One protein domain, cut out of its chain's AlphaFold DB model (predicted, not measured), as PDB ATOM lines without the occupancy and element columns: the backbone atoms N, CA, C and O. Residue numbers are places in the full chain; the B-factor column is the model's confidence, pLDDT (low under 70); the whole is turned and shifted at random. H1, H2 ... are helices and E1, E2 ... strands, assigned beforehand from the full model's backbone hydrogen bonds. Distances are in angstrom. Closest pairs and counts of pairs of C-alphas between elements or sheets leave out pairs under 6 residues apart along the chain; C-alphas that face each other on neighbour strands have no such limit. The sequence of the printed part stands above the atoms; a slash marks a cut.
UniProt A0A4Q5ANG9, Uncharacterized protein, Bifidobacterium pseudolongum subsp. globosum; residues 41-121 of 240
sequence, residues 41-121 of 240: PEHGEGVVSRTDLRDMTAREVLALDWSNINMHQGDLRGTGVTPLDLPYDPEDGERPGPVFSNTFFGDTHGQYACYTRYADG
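What this domain is: This is residues 41 to 121 of the 240 residues of an uncharacterized protein of Bifidobacterium pseudolongum subsp. globosum (UniProt A0A4Q5ANG9). With little regular structure, the model is one twisted sheet of four strands, E1 to E4, with loops and short H1 to one side of it. Of 81 printed residues, 27 are in named elements, mostly strand: E1, H1, E2, E3, E4. The mixed sheet runs E1, E2, E3, E4. It is compact, radius of gyration of the C-alphas 11.9 A, spanning 37 by 23 by 22 A.

Where its parts are: E1, residues 46 to 49, begins with C-alpha 46 at (-38.147, 25.172, -48.832). H1 is residues 58 to 62, E2 69 to 72. E3, 99 to 106, measures 17.4 A and bends by 88 degrees at residue 102. E4, 112 to 117, measures 15.5 A, ending with C-alpha 117 at (-25.216, 34.133, -48.749).

How they stand to each other: E1 and E2 are parallel; N 48 and O 70, 2.9 A apart, are within hydrogen-bond range. With H1 they form a strand-helix-strand unit, parallel neighbours joined through a helix, its crossover right-handed. H1 is not on the sheet; its O i to N i+4 pair is within range. E2 and E3 are parallel, N 101 to O 71 2.8 A. E3 and E4 form an antiparallel hairpin, N 105 to O 113 3.0 A.

The domain as a whole: The printed part has no cut. The link E2 to E3 is long, 26 residues. Residues 42 to 45 and 87 to 96 have pLDDT under 70.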
ATOM      1  N   PRO A  41     -43.247  28.581 -47.938       80.50
ATOM      2  CA  PRO A  41     -43.268  27.221 -47.417       80.50
ATOM      3  C   PRO A  41     -43.818  27.191 -45.988       80.50
ATOM      4  O   PRO A  41     -43.378  27.951 -45.125       80.50
ATOM      5  N   GLU A  42     -44.788  26.312 -45.730       62.41
ATOM      6  CA  GLU A  42     -45.243  26.043 -44.368       62.41
ATOM      7  C   GLU A  42     -44.125  25.279 -43.634       62.41
ATOM      8  O   GLU A  42     -43.662  24.253 -44.128       62.41
ATOM      9  N   HIS A  43     -43.709  25.775 -42.462       63.97
ATOM     10  CA  HIS A  43     -42.701  25.186 -41.556       63.97
ATOM     11  C   HIS A  43     -41.213  25.434 -41.851       63.97
ATOM     12  O   HIS A  43     -40.383  24.700 -41.318       63.97
ATOM     13  N   GLY A  44     -40.858  26.460 -42.633       56.94
ATOM     14  CA  GLY A  44     -39.460  26.903 -42.682       56.94
ATOM     15  C   GLY A  44     -38.514  25.830 -43.227       56.94
ATOM     16  O   GLY A  44     -37.447  25.575 -42.677       56.94
ATOM     17  N   GLU A  45     -38.945  25.147 -44.284       66.81
ATOM     18  CA  GLU A  45     -38.103  24.307 -45.128       66.81
ATOM     19  C   GLU A  45     -38.584  24.481 -46.567       66.81
ATOM     20  O   GLU A  45     -39.705  24.103 -46.917       66.81
ATOM     21  N   GLY A  46     -37.762  25.076 -47.431       78.31
ATOM     22  CA  GLY A  46     -38.147  25.172 -48.832       78.31
ATOM     23  C   GLY A  46     -37.288  26.075 -49.693       78.31
ATOM     24  O   GLY A  46     -36.521  26.915 -49.225       78.31
ATOM     25  N   VAL A  47     -37.458  25.884 -50.998       86.56
ATOM     26  CA  VAL A  47     -36.843  26.715 -52.027       86.56
ATOM     27  C   VAL A  47     -37.871  27.727 -52.510       86.56
ATOM     28  O   VAL A  47     -38.909  27.355 -53.059       86.56
ATOM     29  N   VAL A  48     -37.563  29.008 -52.339       88.19
ATOM     30  CA  VAL A  48     -38.362  30.132 -52.828       88.19
ATOM     31  C   VAL A  48     -37.604  30.744 -53.999       88.19
ATOM     32  O   VAL A  48     -36.410  31.005 -53.905       88.19
ATOM     33  N   SER A  49     -38.243  30.918 -55.154       88.50
ATOM     34  CA  SER A  49     -37.555  31.397 -56.360       88.50
ATOM     35  C   SER A  49     -38.330  32.498 -57.062       88.50
ATOM     36  O   SER A  49     -39.556  32.436 -57.121       88.50
ATOM     37  N   ARG A  50     -37.614  33.479 -57.633       87.25
ATOM     38  CA  ARG A  50     -38.178  34.583 -58.443       87.25
ATOM     39  C   ARG A  50     -39.329  35.294 -57.738       87.25
ATOM     40  O   ARG A  50     -40.386  35.528 -58.317       87.25
ATOM     41  N   THR A  51     -39.123  35.547 -56.456       88.88
ATOM     42  CA  THR A  51     -40.150  36.043 -55.551       88.88
ATOM     43  C   THR A  51     -39.988  37.539 -55.357       88.88
ATOM     44  O   THR A  51     -38.913  38.009 -55.005       88.88
ATOM     45  N   ASP A  52     -41.068  38.271 -55.601       90.75
ATOM     46  CA  ASP A  52     -41.140  39.717 -55.430       90.75
ATOM     47  C   ASP A  52     -41.926  40.020 -54.151       90.75
ATOM     48  O   ASP A  52     -43.117  39.710 -54.070       90.75
ATOM     49  N   LEU A  53     -41.246  40.568 -53.143       91.25
ATOM     50  CA  LEU A  53     -41.829  40.941 -51.852       91.25
ATOM     51  C   LEU A  53     -41.979  42.462 -51.706       91.25
ATOM     52  O   LEU A  53     -42.326  42.930 -50.627       91.25
ATOM     53  N   ARG A  54     -41.733  43.250 -52.761       90.69
ATOM     54  CA  ARG A  54     -41.676  44.722 -52.678       90.69
ATOM     55  C   ARG A  54     -42.992  45.380 -52.257       90.69
ATOM     56  O   ARG A  54     -42.975  46.490 -51.736       90.69
ATOM     57  N   ASP A  55     -44.120  44.703 -52.471       89.25
ATOM     58  CA  ASP A  55     -45.450  45.175 -52.063       89.25
ATOM     59  C   ASP A  55     -45.782  44.850 -50.590       89.25
ATOM     60  O   ASP A  55     -46.825  45.270 -50.088       89.25
ATOM     61  N   MET A  56     -44.918  44.105 -49.889       91.69
ATOM     62  CA  MET A  56     -45.087  43.781 -48.472       91.69
ATOM     63  C   MET A  56     -44.466  44.853 -47.576       91.69
ATOM     64  O   MET A  56     -43.408  45.417 -47.855       91.69
ATOM     65  N   THR A  57     -45.098  45.095 -46.433       91.88
ATOM     66  CA  THR A  57     -44.519  45.907 -45.359       91.88
ATOM     67  C   THR A  57     -43.406  45.148 -44.634       91.88
ATOM     68  O   THR A  57     -43.439  43.919 -44.556       91.88
ATOM     69  N   ALA A  58     -42.475  45.867 -43.990       91.06
ATOM     70  CA  ALA A  58     -41.444  45.255 -43.142       91.06
ATOM     71  C   ALA A  58     -42.028  44.248 -42.139       91.06
ATOM     72  O   ALA A  58     -41.522  43.142 -41.978       91.06
ATOM     73  N   ARG A  59     -43.152  44.603 -41.505       91.25
ATOM     74  CA  ARG A  59     -43.844  43.737 -40.544       91.25
ATOM     75  C   ARG A  59     -44.313  42.426 -41.174       91.25
ATOM     76  O   ARG A  59     -44.237  41.393 -40.520       91.25
ATOM     77  N   GLU A  60     -44.847  42.470 -42.390       92.12
ATOM     78  CA  GLU A  60     -45.327  41.272 -43.084       92.12
ATOM     79  C   GLU A  60     -44.162  40.387 -43.520       92.12
ATOM     80  O   GLU A  60     -44.235  39.178 -43.342       92.12
ATOM     81  N   VAL A  61     -43.074  40.983 -44.019       91.50
ATOM     82  CA  VAL A  61     -41.852  40.258 -44.400       91.50
ATOM     83  C   VAL A  61     -41.231  39.569 -43.182       91.50
ATOM     84  O   VAL A  61     -40.916  38.385 -43.240       91.50
ATOM     85  N   LEU A  62     -41.118  40.267 -42.050       90.00
ATOM     86  CA  LEU A  62     -40.576  39.710 -40.804       90.00
ATOM     87  C   LEU A  62     -41.491  38.669 -40.141       90.00
ATOM     88  O   LEU A  62     -41.034  37.907 -39.295       90.00
ATOM     89  N   ALA A  63     -42.775  38.627 -40.503       88.44
ATOM     90  CA  ALA A  63     -43.711  37.614 -40.018       88.44
ATOM     91  C   ALA A  63     -43.634  36.289 -40.798       88.44
ATOM     92  O   ALA A  63     -44.262  35.312 -40.388       88.44
ATOM     93  N   LEU A  64     -42.903  36.254 -41.916       88.25
ATOM     94  CA  LEU A  64     -42.645  35.030 -42.664       88.25
ATOM     95  C   LEU A  64     -41.701  34.106 -41.882       88.25
ATOM     96  O   LEU A  64     -40.856  34.560 -41.111       88.25
ATOM     97  N   ASP A  65     -41.832  32.798 -42.093       84.69
ATOM     98  CA  ASP A  65     -40.922  31.820 -41.492       84.69
ATOM     99  C   ASP A  65     -39.638  31.721 -42.323       84.69
ATOM    100  O   ASP A  65     -39.622  31.092 -43.379       84.69
ATOM    101  N   TRP A  66     -38.579  32.383 -41.865       84.38
ATOM    102  CA  TRP A  66     -37.275  32.415 -42.535       84.38
ATOM    103  C   TRP A  66     -36.365  31.239 -42.178       84.38
ATOM    104  O   TRP A  66     -35.270  31.132 -42.738       84.38
ATOM    105  N   SER A  67     -36.809  30.357 -41.274       76.94
ATOM    106  CA  SER A  67     -36.058  29.157 -40.905       76.94
ATOM    107  C   SER A  67     -35.808  28.332 -42.173       76.94
ATOM    108  O   SER A  67     -36.730  28.152 -42.962       76.94
ATOM    109  N   ASN A  68     -34.564  27.908 -42.418       78.31
ATOM    110  CA  ASN A  68     -34.133  27.073 -43.553       78.31
ATOM    111  C   ASN A  68     -34.703  27.440 -44.943       78.31
ATOM    112  O   ASN A  68     -34.921  26.565 -45.793       78.31
ATOM    113  N   ILE A  69     -34.952  28.724 -45.208       87.00
ATOM    114  CA  ILE A  69     -35.367  29.181 -46.535       87.00
ATOM    115  C   ILE A  69     -34.149  29.279 -47.447       87.00
ATOM    116  O   ILE A  69     -33.166  29.943 -47.125       87.00
ATOM    117  N   ASN A  70     -34.238  28.672 -48.629       88.38
ATOM    118  CA  ASN A  70     -33.301  28.924 -49.715       88.38
ATOM    119  C   ASN A  70     -33.975  29.802 -50.772       88.38
ATOM    120  O   ASN A  70     -34.824  29.339 -51.539       88.38
ATOM    121  N   MET A  71     -33.627  31.085 -50.778       90.62
ATOM    122  CA  MET A  71     -34.188  32.068 -51.690       90.62
ATOM    123  C   MET A  71     -33.269  32.297 -52.892       90.62
ATOM    124  O   MET A  71     -32.124  32.728 -52.759       90.62
ATOM    125  N   HIS A  72     -33.807  32.098 -54.093       89.62
ATOM    126  CA  HIS A  72     -33.124  32.377 -55.353       89.62
ATOM    127  C   HIS A  72     -33.832  33.491 -56.124       89.62
ATOM    128  O   HIS A  72     -35.019  33.388 -56.429       89.62
ATOM    129  N   GLN A  73     -33.098  34.520 -56.542       88.88
ATOM    130  CA  GLN A  73     -33.637  35.614 -57.358       88.88
ATOM    131  C   GLN A  73     -34.816  36.332 -56.673       88.88
ATOM    132  O   GLN A  73     -35.851  36.561 -57.303       88.88
ATOM    133  N   GLY A  74     -34.698  36.613 -55.373       90.69
ATOM    134  CA  GLY A  74     -35.698  37.369 -54.616       90.69
ATOM    135  C   GLY A  74     -35.534  38.884 -54.764       90.69
ATOM    136  O   GLY A  74     -34.436  39.367 -55.033       90.69
ATOM    137  N   ASP A  75     -36.610  39.639 -54.559       92.50
ATOM    138  CA  ASP A  75     -36.584  41.103 -54.523       92.50
ATOM    139  C   ASP A  75     -37.330  41.627 -53.291       92.50
ATOM    140  O   ASP A  75     -38.552  41.532 -53.195       92.50
ATOM    141  N   LEU A  76     -36.565  42.153 -52.334       93.44
ATOM    142  CA  LEU A  76     -37.023  42.727 -51.070       93.44
ATOM    143  C   LEU A  76     -36.850  44.252 -51.042       93.44
ATOM    144  O   LEU A  76     -37.012  44.879 -49.991       93.44
ATOM    145  N   ARG A  77     -36.508  44.889 -52.167       92.81
ATOM    146  CA  ARG A  77     -36.291  46.342 -52.197       92.81
ATOM    147  C   ARG A  77     -37.555  47.106 -51.800       92.81
ATOM    148  O   ARG A  77     -38.663  46.762 -52.187       92.81
ATOM    149  N   GLY A  78     -37.397  48.177 -51.039       90.06
ATOM    150  CA  GLY A  78     -38.509  49.003 -50.574       90.06
ATOM    151  C   GLY A  78     -39.317  48.422 -49.413       90.06
ATOM    152  O   GLY A  78     -40.159  49.135 -48.875       90.06
ATOM    153  N   THR A  79     -39.025  47.194 -48.968       92.12
ATOM    154  CA  THR A  79     -39.654  46.610 -47.770       92.12
ATOM    155  C   THR A  79     -39.120  47.222 -46.474       92.12
ATOM    156  O   THR A  79     -39.804  47.182 -45.455       92.12
ATOM    157  N   GLY A  80     -37.908  47.790 -46.509       89.69
ATOM    158  CA  GLY A  80     -37.181  48.265 -45.330       89.69
ATOM    159  C   GLY A  80     -36.521  47.151 -44.514       89.69
ATOM    160  O   GLY A  80     -35.990  47.439 -43.451       89.69
ATOM    161  N   VAL A  81     -36.563  45.904 -44.993       90.94
ATOM    162  CA  VAL A  81     -35.901  44.752 -44.373       90.94
ATOM    163  C   VAL A  81     -34.542  44.541 -45.026       90.94
ATOM    164  O   VAL A  81     -34.422  44.551 -46.252       90.94
ATOM    165  N   THR A  82     -33.530  44.318 -44.203       89.38
ATOM    166  CA  THR A  82     -32.171  43.932 -44.581       89.38
ATOM    167  C   THR A  82     -31.866  42.524 -44.053       89.38
ATOM    168  O   THR A  82     -32.603  42.013 -43.205       89.38
ATOM    169  N   PRO A  83     -30.774  41.874 -44.496       87.00
ATOM    170  CA  PRO A  83     -30.356  40.595 -43.922       87.00
ATOM    171  C   PRO A  83     -30.151  40.624 -42.397       87.00
ATOM    172  O   PRO A  83     -30.333  39.590 -41.762       87.00
ATOM    173  N   LEU A  84     -29.821  41.784 -41.810       82.44
ATOM    174  CA  LEU A  84     -29.660  41.955 -40.359       82.44
ATOM    175  C   LEU A  84     -30.970  41.841 -39.575       82.44
ATOM    176  O   LEU A  84     -30.942  41.483 -38.398       82.44
ATOM    177  N   ASP A  85     -32.095  42.177 -40.204       84.88
ATOM    178  CA  ASP A  85     -33.413  42.169 -39.565       84.88
ATOM    179  C   ASP A  85     -34.036  40.770 -39.552       84.88
ATOM    180  O   ASP A  85     -34.988  40.507 -38.813       84.88
ATOM    181  N   LEU A  86     -33.534  39.873 -40.403       84.25
ATOM    182  CA  LEU A  86     -34.088  38.539 -40.546       84.25
ATOM    183  C   LEU A  86     -33.727  37.682 -39.328       84.25
ATOM    184  O   LEU A  86     -32.573  37.685 -38.898       84.25
ATOM    185  N   PRO A  87     -34.694  36.928 -38.774       67.62
ATOM    186  CA  PRO A  87     -34.472  36.109 -37.593       67.62
ATOM    187  C   PRO A  87     -33.546  34.941 -37.945       67.62
ATOM    188  O   PRO A  87     -33.987  33.890 -38.406       67.62
ATOM    189  N   TYR A  88     -32.249  35.149 -37.744       68.38
ATOM    190  CA  TYR A  88     -31.204  34.147 -37.863       68.38
ATOM    191  C   TYR A  88     -30.281  34.250 -36.656       68.38
ATOM    192  O   TYR A  88     -29.824  35.338 -36.305       68.38
ATOM    193  N   ASP A  89     -30.016  33.105 -36.041       55.59
ATOM    194  CA  ASP A  89     -28.982  32.961 -35.034       55.59
ATOM    195  C   ASP A  89     -27.787  32.229 -35.672       55.59
ATOM    196  O   ASP A  89     -27.904  31.042 -35.987       55.59
ATOM    197  N   PRO A  90     -26.647  32.908 -35.903       51.22
ATOM    198  CA  PRO A  90     -25.455  32.273 -36.450       51.22
ATOM    199  C   PRO A  90     -24.839  31.207 -35.544       51.22
ATOM    200  O   PRO A  90     -24.042  30.400 -36.022       51.22
ATOM    201  N   GLU A  91     -25.218  31.172 -34.267       48.16
ATOM    202  CA  GLU A  91     -24.771  30.172 -33.302       48.16
ATOM    203  C   GLU A  91     -25.748  28.988 -33.180       48.16
ATOM    204  O   GLU A  91     -25.384  27.945 -32.626       48.16
ATOM    205  N   ASP A  92     -26.956  29.093 -33.753       56.78
ATOM    206  CA  ASP A  92     -27.938  28.007 -33.797       56.78
ATOM    207  C   ASP A  92     -27.599  27.014 -34.921       56.78
ATOM    208  O   ASP A  92     -28.146  27.024 -36.026       56.78
ATOM    209  N   GLY A  93     -26.667  26.109 -34.617       54.69
ATOM    210  CA  GLY A  93     -26.271  25.018 -35.510       54.69
ATOM    211  C   GLY A  93     -27.384  24.008 -35.829       54.69
ATOM    212  O   GLY A  93     -27.168  23.134 -36.670       54.69
ATOM    213  N   GLU A  94     -28.554  24.096 -35.185       58.16
ATOM    214  CA  GLU A  94     -29.723  23.262 -35.490       58.16
ATOM    215  C   GLU A  94     -30.656  23.912 -36.526       58.16
ATOM    216  O   GLU A  94     -31.470  23.211 -37.137       58.16
ATOM    217  N   ARG A  95     -30.525  25.225 -36.773       58.78
ATOM    218  CA  ARG A  95     -31.346  25.992 -37.722       58.78
ATOM    219  C   ARG A  95     -30.472  26.873 -38.616       58.78
ATOM    220  O   ARG A  95     -30.295  28.058 -38.320       58.78
ATOM    221  N   PRO A  96     -29.938  26.340 -39.732       63.59
ATOM    222  CA  PRO A  96     -29.214  27.166 -40.685       63.59
ATOM    223  C   PRO A  96     -30.081  28.351 -41.131       63.59
ATOM    224  O   PRO A  96     -31.274  28.220 -41.421       63.59
ATOM    225  N   GLY A  97     -29.457  29.526 -41.153       70.31
ATOM    226  CA  GLY A  97     -30.097  30.761 -41.575       70.31
ATOM    227  C   GLY A  97     -30.568  30.717 -43.021       70.31
ATOM    228  O   GLY A  97     -30.217  29.800 -43.773       70.31
ATOM    229  N   PRO A  98     -31.339  31.727 -43.445       83.25
ATOM    230  CA  PRO A  98     -31.768  31.805 -44.823       83.25
ATOM    231  C   PRO A  98     -30.555  31.920 -45.753       83.25
ATOM    232  O   PRO A  98     -29.642  32.725 -45.544       83.25
ATOM    233  N   VAL A  99     -30.567  31.099 -46.797       87.25
ATOM    234  CA  VAL A  99     -29.606  31.130 -47.897       87.25
ATOM    235  C   VAL A  99     -30.171  32.048 -48.967       87.25
ATOM    236  O   VAL A  99     -31.342  31.944 -49.339       87.25
ATOM    237  N   PHE A 100     -29.329  32.933 -49.488       89.75
ATOM    238  CA  PHE A 100     -29.712  33.869 -50.536       89.75
ATOM    239  C   PHE A 100     -28.839  33.653 -51.754       89.75
ATOM    240  O   PHE A 100     -27.622  33.584 -51.652       89.75
ATOM    241  N   SER A 101     -29.448  33.624 -52.931       89.12
ATOM    242  CA  SER A 101     -28.727  33.631 -54.197       89.12
ATOM    243  C   SER A 101     -29.311  34.702 -55.100       89.12
ATOM    244  O   SER A 101     -30.470  34.602 -55.505       89.12
ATOM    245  N   ASN A 102     -28.513  35.725 -55.416       87.75
ATOM    246  CA  ASN A 102     -28.926  36.873 -56.231       87.75
ATOM    247  C   ASN A 102     -30.221  37.529 -55.721       87.75
ATOM    248  O   ASN A 102     -31.172  37.710 -56.483       87.75
ATOM    249  N   THR A 103     -30.284  37.816 -54.423       92.38
ATOM    250  CA  THR A 103     -31.452  38.440 -53.788       92.38
ATOM    251  C   THR A 103     -31.215  39.931 -53.602       92.38
ATOM    252  O   THR A 103     -30.143  40.334 -53.161       92.38
ATOM    253  N   PHE A 104     -32.194  40.762 -53.949       92.75
ATOM    254  CA  PHE A 104     -32.071  42.213 -53.862       92.75
ATOM    255  C   PHE A 104     -32.631  42.744 -52.544       92.75
ATOM    256  O   PHE A 104     -33.808  42.557 -52.258       92.75
ATOM    257  N   PHE A 105     -31.811  43.472 -51.792       94.25
ATOM    258  CA  PHE A 105     -32.212  44.254 -50.617       94.25
ATOM    259  C   PHE A 105     -31.970  45.732 -50.892       94.25
ATOM    260  O   PHE A 105     -31.081  46.060 -51.673       94.25
ATOM    261  N   GLY A 106     -32.729  46.640 -50.283       91.31
ATOM    262  CA  GLY A 106     -32.507  48.070 -50.498       91.31
ATOM    263  C   GLY A 106     -33.731  48.944 -50.333       91.31
ATOM    264  O   GLY A 106     -34.819  48.472 -50.005       91.31
ATOM    265  N   ASP A 107     -33.549  50.229 -50.607       84.25
ATOM    266  CA  ASP A 107     -34.613  51.223 -50.584       84.25
ATOM    267  C   ASP A 107     -35.260  51.422 -51.966       84.25
ATOM    268  O   ASP A 107     -34.842  50.871 -52.989       84.25
ATOM    269  N   THR A 108     -36.330  52.217 -52.003       73.38
ATOM    270  CA  THR A 108     -37.017  52.598 -53.249       73.38
ATOM    271  C   THR A 108     -36.312  53.728 -54.005       73.38
ATOM    272  O   THR A 108     -36.704  54.055 -55.125       73.38
ATOM    273  N   HIS A 109     -35.271  54.322 -53.420       70.12
ATOM    274  CA  HIS A 109     -34.534  55.461 -53.961       70.12
ATOM    275  C   HIS A 109     -33.330  55.046 -54.811       70.12
ATOM    276  O   HIS A 109     -32.619  55.908 -55.324       70.12
ATOM    277  N   GLY A 110     -33.152  53.742 -55.029       73.94
ATOM    278  CA  GLY A 110     -32.151  53.178 -55.930       73.94
ATOM    279  C   GLY A 110     -30.869  52.747 -55.229       73.94
ATOM    280  O   GLY A 110     -29.927  52.367 -55.919       73.94
ATOM    281  N   GLN A 111     -30.826  52.774 -53.893       87.50
ATOM    282  CA  GLN A 111     -29.750  52.148 -53.135       87.50
ATOM    283  C   GLN A 111     -30.122  50.701 -52.856       87.50
ATOM    284  O   GLN A 111     -31.122  50.424 -52.193       87.50
ATOM    285  N   TYR A 112     -29.325  49.764 -53.352       90.38
ATOM    286  CA  TYR A 112     -29.605  48.350 -53.151       90.38
ATOM    287  C   TYR A 112     -28.332  47.513 -53.113       90.38
ATOM    288  O   TYR A 112     -27.287  47.920 -53.608       90.38
ATOM    289  N   ALA A 113     -28.444  46.325 -52.532       91.00
ATOM    290  CA  ALA A 113     -27.452  45.268 -52.598       91.00
ATOM    291  C   ALA A 113     -28.031  44.092 -53.392       91.00
ATOM    292  O   ALA A 113     -29.130  43.622 -53.097       91.00
ATOM    293  N   CYS A 114     -27.298  43.615 -54.397       89.75
ATOM    294  CA  CYS A 114     -27.484  42.269 -54.929       89.75
ATOM    295  C   CYS A 114     -26.666  41.323 -54.054       89.75
ATOM    296  O   CYS A 114     -25.437  41.390 -54.045       89.75
ATOM    297  N   TYR A 115     -27.357  40.493 -53.285       89.00
ATOM    298  CA  TYR A 115     -26.819  39.811 -52.124       89.00
ATOM    299  C   TYR A 115     -26.905  38.292 -52.288       89.00
ATOM    300  O   TYR A 115     -27.932  37.743 -52.707       89.00
ATOM    301  N   THR A 116     -25.808  37.611 -51.969       86.81
ATOM    302  CA  THR A 116     -25.701  36.152 -51.971       86.81
ATOM    303  C   THR A 116     -25.043  35.699 -50.674       86.81
ATOM    304  O   THR A 116     -23.927  36.108 -50.376       86.81
ATOM    305  N   ARG A 117     -25.730  34.832 -49.930       86.50
ATOM    306  CA  ARG A 117     -25.216  34.133 -48.749       86.50
ATOM    307  C   ARG A 117     -25.309  32.646 -49.009       86.50
ATOM    308  O   ARG A 117     -26.403  32.143 -49.269       86.50
ATOM    309  N   TYR A 118     -24.181  31.967 -48.928       80.69
ATOM    310  CA  TYR A 118     -24.085  30.530 -49.105       80.69
ATOM    311  C   TYR A 118     -24.346  29.794 -47.785       80.69
ATOM    312  O   TYR A 118     -24.332  30.372 -46.701       80.69
ATOM    313  N   ALA A 119     -24.622  28.493 -47.881       74.81
ATOM    314  CA  ALA A 119     -24.924  27.661 -46.715       74.81
ATOM    315  C   ALA A 119     -23.705  27.411 -45.806       74.81
ATOM    316  O   ALA A 119     -23.875  27.006 -44.662       74.81
ATOM    317  N   ASP A 120     -22.491  27.614 -46.318       70.75
ATOM    318  CA  ASP A 120     -21.233  27.528 -45.567       70.75
ATOM    319  C   ASP A 120     -20.884  28.825 -44.820       70.75
ATOM    320  O   ASP A 120     -19.873  28.866 -44.124       70.75
ATOM    321  N   GLY A 121     -21.734  29.850 -44.929       71.62
ATOM    322  CA  GLY A 121     -21.553  31.145 -44.281       71.62
ATOM    323  C   GLY A 121     -20.851  32.180 -45.155       71.62
ATOM    324  O   GLY A 121     -20.917  33.357 -44.820       71.62
TER     325      GLY A 121